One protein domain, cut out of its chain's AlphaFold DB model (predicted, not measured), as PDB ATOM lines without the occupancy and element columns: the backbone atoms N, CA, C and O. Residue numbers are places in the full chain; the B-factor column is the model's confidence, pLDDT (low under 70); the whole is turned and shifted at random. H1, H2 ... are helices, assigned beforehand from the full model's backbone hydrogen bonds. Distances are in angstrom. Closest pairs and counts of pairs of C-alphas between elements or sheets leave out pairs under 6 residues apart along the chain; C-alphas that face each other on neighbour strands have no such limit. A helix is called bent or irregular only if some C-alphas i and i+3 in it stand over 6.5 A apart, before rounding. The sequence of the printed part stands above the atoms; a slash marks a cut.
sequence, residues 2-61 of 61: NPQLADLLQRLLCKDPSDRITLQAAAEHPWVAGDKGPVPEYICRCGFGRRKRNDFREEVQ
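AT A GLANCE: This is residues 2 to 61 of the 61 residues of the protein "Umc1506" of Arundo donax (UniProt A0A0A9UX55). With little regular structure, the domain is a small cluster of three short helices with a long tail without named elements, residues 37 to 61, which turns near Phe 48; residues 44 to 50 and 54 to 61 stick out. The printed part has 60 residues with three named helices, in the order H1, H2, H3 along the chain, and no named strand; the class is all helix, though the named elements hold only 22 of the 60 printed residues. The whole is only just loose, close to extended: radius of gyration of the C-alphas 15.5 A, spans 43 by 30 by 18 A.

HOW THE PARTS SIT: H1, residues 3 to 12, touches H3, residues 30 to 36, at a steep tilt of 65 degrees, opposite ways; the closest C-alphas, of Gln 4 and Trp 31, are 5.6 A apart. H2, residues 23 to 27, is close to H1 but not clearly touching, the closest C-alphas, of Leu 8 and Ala 26, being 7.4 A apart. Every O i to N i+4 pair is within hydrogen-bond range in H1 and H2; in H3 1 of 3 is, and 1 of 4 O i to N i+3 pairs.

IN THESE COORDINATES: H1 begins at C-alpha 3 (155.157, 149.283, 171.177) and spans 14.3 A, H2 6.1 A. H3 spans 10.0 A to C-alpha 36 (157.494, 168.067, 167.731) and is irregular: C-alphas 32 and 35 are 9.4 A apart.

THE WHOLE: The farthest C-alphas, of Lys 15 and Gln 61, are 48.4 A apart. The printed part has no cut; the link H1 to H2 is short, H2 to H3 tight. Residues 47 to 61 have pLDDT under 70.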
ATOM      1  N   ASN A   2     153.885 148.450 166.733       94.19
ATOM      2  CA  ASN A   2     154.602 149.581 167.348       94.19
ATOM      3  C   ASN A   2     154.332 149.584 168.871       94.19
ATOM      4  O   ASN A   2     153.168 149.724 169.251       94.19
ATOM      5  N   PRO A   3     155.355 149.416 169.733       96.44
ATOM      6  CA  PRO A   3     155.157 149.283 171.177       96.44
ATOM      7  C   PRO A   3     154.591 150.553 171.817       96.44
ATOM      8  O   PRO A   3     153.763 150.461 172.716       96.44
ATOM      9  N   GLN A   4     154.960 151.735 171.318       96.69
ATOM     10  CA  GLN A   4     154.437 152.999 171.834       96.69
ATOM     11  C   GLN A   4     152.962 153.190 171.454       96.69
ATOM     12  O   GLN A   4     152.175 153.696 172.246       96.69
ATOM     13  N   LEU A   5     152.560 152.751 170.257       97.12
ATOM     14  CA  LEU A   5     151.148 152.769 169.864       97.12
ATOM     15  C   LEU A   5     150.316 151.819 170.735       97.12
ATOM     16  O   LEU A   5     149.212 152.167 171.143       97.12
ATOM     17  N   ALA A   6     150.836 150.622 171.010       97.94
ATOM     18  CA  ALA A   6     150.155 149.661 171.868       97.94
ATOM     19  C   ALA A   6     149.964 150.215 173.293       97.94
ATOM     20  O   ALA A   6     148.838 150.187 173.787       97.94
ATOM     21  N   ASP A   7     151.014 150.795 173.893       97.94
ATOM     22  CA  ASP A   7     150.942 151.427 175.222       97.94
ATOM     23  C   ASP A   7     149.886 152.540 175.270       97.94
ATOM     24  O   ASP A   7     148.998 152.538 176.127       97.94
ATOM     25  N   LEU A   8     149.909 153.441 174.282       98.00
ATOM     26  CA  LEU A   8     148.940 154.529 174.183       98.00
ATOM     27  C   LEU A   8     147.501 154.003 174.142       98.00
ATOM     28  O   LEU A   8     146.636 154.498 174.869       98.00
ATOM     29  N   LEU A   9     147.237 153.001 173.299       98.12
ATOM     30  CA  LEU A   9     145.904 152.421 173.151       98.12
ATOM     31  C   LEU A   9     145.437 151.742 174.440       98.12
ATOM     32  O   LEU A   9     144.283 151.916 174.822       98.12
ATOM     33  N   GLN A  10     146.316 151.024 175.141       97.88
ATOM     34  CA  GLN A  10     145.977 150.397 176.422       97.88
ATOM     35  C   GLN A  10     145.596 151.437 177.483       97.88
ATOM     36  O   GLN A  10     144.625 151.247 178.214       97.88
ATOM     37  N   ARG A  11     146.315 152.562 177.536       98.06
ATOM     38  CA  ARG A  11     146.077 153.635 178.513       98.06
ATOM     39  C   ARG A  11     144.832 154.468 178.196       98.06
ATOM     40  O   ARG A  11     144.106 154.854 179.114       98.06
ATOM     41  N   LEU A  12     144.556 154.721 176.914       98.00
ATOM     42  CA  LEU A  12     143.344 155.419 176.458       98.00
ATOM     43  C   LEU A  12     142.085 154.569 176.638       98.00
ATOM     44  O   LEU A  12     141.052 155.073 177.079       98.00
ATOM     45  N   LEU A  13     142.171 153.282 176.302       97.88
ATOM     46  CA  LEU A  13     141.052 152.342 176.348       97.88
ATOM     47  C   LEU A  13     140.976 151.594 177.687       97.88
ATOM     48  O   LEU A  13     140.340 150.544 177.776       97.88
ATOM     49  N   CYS A  14     141.597 152.144 178.739       97.44
ATOM     50  CA  CYS A  14     141.474 151.618 180.090       97.44
ATOM     51  C   CYS A  14     139.996 151.606 180.518       97.44
ATOM     52  O   CYS A  14     139.269 152.607 180.399       97.44
ATOM     53  N   LYS A  15     139.551 150.434 180.989       96.69
ATOM     54  CA  LYS A  15     138.165 150.186 181.392       96.69
ATOM     55  C   LYS A  15     137.782 151.043 182.591       96.69
ATOM     56  O   LYS A  15     136.705 151.638 182.569       96.69
ATOM     57  N   ASP A  16     138.642 151.090 183.606       97.44
ATOM     58  CA  ASP A  16     138.408 151.923 184.779       97.44
ATOM     59  C   ASP A  16     138.655 153.395 184.410       97.44
ATOM     60  O   ASP A  16     139.761 153.745 183.990       97.44
ATOM     61  N   PRO A  17     137.644 154.274 184.508       95.94
ATOM     62  CA  PRO A  17     137.828 155.688 184.215       95.94
ATOM     63  C   PRO A  17     138.794 156.382 185.184       95.94
ATOM     64  O   PRO A  17     139.375 157.393 184.802       95.94
ATOM     65  N   SER A  18     138.969 155.861 186.401       96.44
ATOM     66  CA  SER A  18     139.866 156.423 187.421       96.44
ATOM     67  C   SER A  18     141.338 156.223 187.056       96.44
ATOM     68  O   SER A  18     142.164 157.082 187.353       96.44
ATOM     69  N   ASP A  19     141.637 155.129 186.351       95.94
ATOM     70  CA  ASP A  19     142.984 154.768 185.893       95.94
ATOM     71  C   ASP A  19     143.245 155.164 184.431       95.94
ATOM     72  O   ASP A  19     144.341 154.965 183.897       95.94
ATOM     73  N   ARG A  20     142.234 155.698 183.735       98.12
ATOM     74  CA  ARG A  20     142.360 156.127 182.340       98.12
ATOM     75  C   ARG A  20     143.236 157.371 182.244       98.12
ATOM     76  O   ARG A  20     143.086 158.326 183.003       98.12
ATOM     77  N   ILE A  21     144.123 157.384 181.251       97.56
ATOM     78  CA  ILE A  21     145.005 158.525 180.998       97.56
ATOM     79  C   ILE A  21     144.212 159.818 180.745       97.56
ATOM     80  O   ILE A  21     143.163 159.817 180.096       97.56
ATOM     81  N   THR A  22     144.730 160.941 181.243       95.81
ATOM     82  CA  THR A  22     144.169 162.272 180.985       95.81
ATOM     83  C   THR A  22     144.516 162.756 179.574       95.81
ATOM     84  O   THR A  22     145.463 162.273 178.952       95.81
ATOM     85  N   LEU A  23     143.790 163.761 179.066       93.75
ATOM     86  CA  LEU A  23     144.119 164.380 177.774       93.75
ATOM     87  C   LEU A  23     145.524 165.000 177.761       93.75
ATOM     88  O   LEU A  23     146.219 164.874 176.759       93.75
ATOM     89  N   GLN A  24     145.956 165.602 178.876       93.88
ATOM     90  CA  GLN A  24     147.303 166.166 179.014       93.88
ATOM     91  C   GLN A  24     148.378 165.083 178.847       93.88
ATOM     92  O   GLN A  24     149.266 165.207 178.011       93.88
ATOM     93  N   ALA A  25     148.252 163.972 179.576       96.19
ATOM     94  CA  ALA A  25     149.220 162.882 179.491       96.19
ATOM     95  C   ALA A  25     149.175 162.156 178.130       96.19
ATOM     96  O   ALA A  25     150.192 161.641 177.673       96.19
ATOM     97  N   ALA A  26     148.020 162.130 177.455       96.94
ATOM     98  CA  ALA A  26     147.924 161.635 176.082       96.94
ATOM     99  C   ALA A  26     148.636 162.564 175.084       96.94
ATOM    100  O   ALA A  26     149.310 162.073 174.181       96.94
ATOM    101  N   ALA A  27     148.529 163.885 175.258       96.38
ATOM    102  CA  ALA A  27     149.231 164.865 174.432       96.38
ATOM    103  C   ALA A  27     150.757 164.765 174.578       96.38
ATOM    104  O   ALA A  27     151.471 164.959 173.598       96.38
ATOM    105  N   GLU A  28     151.246 164.425 175.772       96.88
ATOM    106  CA  GLU A  28     152.671 164.229 176.086       96.88
ATOM    107  C   GLU A  28     153.210 162.843 175.697       96.88
ATOM    108  O   GLU A  28     154.418 162.607 175.746       96.88
ATOM    109  N   HIS A  29     152.340 161.903 175.325       97.62
ATOM    110  CA  HIS A  29     152.748 160.532 175.053       97.62
ATOM    111  C   HIS A  29     153.748 160.470 173.877       97.62
ATOM    112  O   HIS A  29     153.463 161.056 172.833       97.62
ATOM    113  N   PRO A  30     154.862 159.707 173.955       96.31
ATOM    114  CA  PRO A  30     155.913 159.710 172.927       96.31
ATOM    115  C   PRO A  30     155.420 159.427 171.505       96.31
ATOM    116  O   PRO A  30     155.877 160.051 170.553       96.31
ATOM    117  N   TRP A  31     154.440 158.528 171.364       97.00
ATOM    118  CA  TRP A  31     153.822 158.231 170.067       97.00
ATOM    119  C   TRP A  31     153.034 159.414 169.474       97.00
ATOM    120  O   TRP A  31     152.926 159.527 168.258       97.00
ATOM    121  N   VAL A  32     152.467 160.275 170.325       96.44
ATOM    122  CA  VAL A  32     151.673 161.450 169.930       96.44
ATOM    123  C   VAL A  32     152.574 162.664 169.715       96.44
ATOM    124  O   VAL A  32     152.476 163.320 168.682       96.44
ATOM    125  N   ALA A  33     153.450 162.950 170.679       96.12
ATOM    126  CA  ALA A  33     154.326 164.114 170.661       96.12
ATOM    127  C   ALA A  33     155.438 164.001 169.603       96.12
ATOM    128  O   ALA A  33     155.726 164.956 168.875       96.12
ATOM    129  N   GLY A  34     156.067 162.823 169.506       93.50
ATOM    130  CA  GLY A  34     157.249 162.609 168.672       93.50
ATOM    131  C   GLY A  34     158.304 163.706 168.870       93.50
ATOM    132  O   GLY A  34     158.471 164.242 169.964       93.50
ATOM    133  N   ASP A  35     158.966 164.094 167.782       94.88
ATOM    134  CA  ASP A  35     160.011 165.130 167.804       94.88
ATOM    135  C   ASP A  35     159.459 166.562 167.913       94.88
ATOM    136  O   ASP A  35     160.212 167.513 168.117       94.88
ATOM    137  N   LYS A  36     158.143 166.745 167.742       93.88
ATOM    138  CA  LYS A  36     157.494 168.067 167.731       93.88
ATOM    139  C   LYS A  36     157.018 168.511 169.112       93.88
ATOM    140  O   LYS A  36     156.603 169.658 169.266       93.88
ATOM    141  N   GLY A  37     157.096 167.621 170.099       93.56
ATOM    142  CA  GLY A  37     156.597 167.869 171.443       93.56
ATOM    143  C   GLY A  37     155.071 167.730 171.557       93.56
ATOM    144  O   GLY A  37     154.404 167.331 170.601       93.56
ATOM    145  N   PRO A  38     154.512 167.998 172.748       94.56
ATOM    146  CA  PRO A  38     153.114 167.711 173.050       94.56
ATOM    147  C   PRO A  38     152.115 168.492 172.193       94.56
ATOM    148  O   PRO A  38     152.368 169.628 171.788       94.56
ATOM    149  N   VAL A  39     150.934 167.909 171.977       91.56
ATOM    150  CA  VAL A  39     149.824 168.607 171.307       91.56
ATOM    151  C   VAL A  39     149.330 169.763 172.193       91.56
ATOM    152  O   VAL A  39     148.975 169.515 173.346       91.56
ATOM    153  N   PRO A  40     149.255 171.010 171.683       88.00
ATOM    154  CA  PRO A  40     148.747 172.138 172.458       88.00
ATOM    155  C   PRO A  40     147.287 171.948 172.877       88.00
ATOM    156  O   PRO A  40     146.466 171.440 172.109       88.00
ATOM    157  N   GLU A  41     146.940 172.422 174.072       83.12
ATOM    158  CA  GLU A  41     145.554 172.411 174.534       83.12
ATOM    159  C   GLU A  41     144.676 173.299 173.632       83.12
ATOM    160  O   GLU A  41     144.959 174.480 173.412       83.12
ATOM    161  N   TYR A  42     143.584 172.736 173.109       80.25
ATOM    162  CA  TYR A  42     142.617 173.484 172.309       80.25
ATOM    163  C   TYR A  42     141.437 173.952 173.162       80.25
ATOM    164  O   TYR A  42     140.636 173.154 173.650       80.25
ATOM    165  N   ILE A  43     141.270 175.271 173.261       73.50
ATOM    166  CA  ILE A  43     140.130 175.885 173.944       73.50
ATOM    167  C   ILE A  43     139.075 176.280 172.910       73.50
ATOM    168  O   ILE A  43     139.214 177.272 172.187       73.50
ATOM    169  N   CYS A  44     137.972 175.529 172.872       77.88
ATOM    170  CA  CYS A  44     136.823 175.874 172.041       77.88
ATOM    171  C   CYS A  44     136.212 177.212 172.480       77.88
ATOM    172  O   CYS A  44     135.806 177.383 173.631       77.88
ATOM    173  N   ARG A  45     136.038 178.145 171.535       77.88
ATOM    174  CA  ARG A  45     135.337 179.423 171.771       77.88
ATOM    175  C   ARG A  45     133.809 179.285 171.845       77.88
ATOM    176  O   ARG A  45     133.124 180.270 172.080       77.88
ATOM    177  N   CYS A  46     133.278 178.072 171.693       79.44
ATOM    178  CA  CYS A  46     131.846 177.765 171.630       79.44
ATOM    179  C   CYS A  46     131.069 177.952 172.951       79.44
ATOM    180  O   CYS A  46     129.889 177.637 173.008       79.44
ATOM    181  N   GLY A  47     131.695 178.438 174.028       66.75
ATOM    182  CA  GLY A  47     131.014 178.725 175.298       66.75
ATOM    183  C   GLY A  47     130.725 177.509 176.189       66.75
ATOM    184  O   GLY A  47     130.468 177.707 177.371       66.75
ATOM    185  N   PHE A  48     130.846 176.282 175.669       67.56
ATOM    186  CA  PHE A  48     130.646 175.024 176.410       67.56
ATOM    187  C   PHE A  48     131.927 174.434 177.038       67.56
ATOM    188  O   PHE A  48     131.846 173.541 177.876       67.56
ATOM    189  N   GLY A  49     133.117 174.919 176.659       57.91
ATOM    190  CA  GLY A  49     134.407 174.475 177.205       57.91
ATOM    191  C   GLY A  49     134.890 175.385 178.335       57.91
ATOM    192  O   GLY A  49     134.789 176.607 178.223       57.91
ATOM    193  N   ARG A  50     135.387 174.790 179.425       58.47
ATOM    194  CA  ARG A  50     135.772 175.437 180.693       58.47
ATOM    195  C   ARG A  50     136.475 176.788 180.482       58.47
ATOM    196  O   ARG A  50     137.630 176.857 180.076       58.47
ATOM    197  N   ARG A  51     135.782 177.879 180.813       60.19
ATOM    198  CA  ARG A  51     136.402 179.198 180.973       60.19
ATOM    199  C   ARG A  51     137.146 179.230 182.307       60.19
ATOM    200  O   ARG A  51     136.483 179.176 183.335       60.19
ATOM    201  N   LYS A  52     138.473 179.392 182.276       51.94
ATOM    202  CA  LYS A  52     139.207 180.538 182.855       51.94
ATOM    203  C   LYS A  52     140.596 180.602 182.209       51.94
ATOM    204  O   LYS A  52     141.459 179.789 182.504       51.94
ATOM    205  N   ARG A  53     140.781 181.576 181.318       55.81
ATOM    206  CA  ARG A  53     142.095 182.041 180.859       55.81
ATOM    207  C   ARG A  53     142.553 183.092 181.873       55.81
ATOM    208  O   ARG A  53     141.772 184.004 182.135       55.81
ATOM    209  N   ASN A  54     143.777 183.006 182.383       47.47
ATOM    210  CA  ASN A  54     144.539 184.222 182.657       47.47
ATOM    211  C   ASN A  54     145.438 184.416 181.440       47.47
ATOM    212  O   ASN A  54     146.513 183.838 181.345       47.47
ATOM    213  N   ASP A  55     144.913 185.155 180.467       55.84
ATOM    214  CA  ASP A  55     145.705 185.719 179.382       55.84
ATOM    215  C   ASP A  55     146.593 186.795 180.012       55.84
ATOM    216  O   ASP A  55     146.113 187.883 180.324       55.84
ATOM    217  N   PHE A  56     147.866 186.496 180.249       48.06
ATOM    218  CA  PHE A  56     148.880 187.539 180.248       48.06
ATOM    219  C   PHE A  56     149.725 187.303 179.005       48.06
ATOM    220  O   PHE A  56     150.554 186.400 178.943       48.06
ATOM    221  N   ARG A  57     149.448 188.113 177.982       56.59
ATOM    222  CA  ARG A  57     150.469 188.510 177.020       56.59
ATOM    223  C   ARG A  57     151.657 189.035 177.824       56.59
ATOM    224  O   ARG A  57     151.515 190.063 178.475       56.59
ATOM    225  N   GLU A  58     152.807 188.392 177.719       43.03
ATOM    226  CA  GLU A  58     154.081 189.099 177.818       43.03
ATOM    227  C   GLU A  58     154.744 189.017 176.442       43.03
ATOM    228  O   GLU A  58     155.449 188.074 176.104       43.03
ATOM    229  N   GLU A  59     154.433 190.011 175.609       48.25
ATOM    230  CA  GLU A  59     155.436 190.554 174.698       48.25
ATOM    231  C   GLU A  59     156.326 191.486 175.527       48.25
ATOM    232  O   GLU A  59     155.793 192.459 176.052       48.25
ATOM    233  N   VAL A  60     157.620 191.152 175.634       40.25
ATOM    234  CA  VAL A  60     158.871 191.953 175.769       40.25
ATOM    235  C   VAL A  60     159.857 191.185 176.668       40.25
ATOM    236  O   VAL A  60     159.485 190.757 177.753       40.25
ATOM    237  N   GLN A  61     161.105 190.923 176.273       36.69
ATOM    238  CA  GLN A  61     162.097 191.826 175.666       36.69
ATOM    239  C   GLN A  61     162.855 191.204 174.491       36.69
ATOM    240  O   GLN A  61     163.143 189.987 174.545       36.69
TER     241      GLN A  61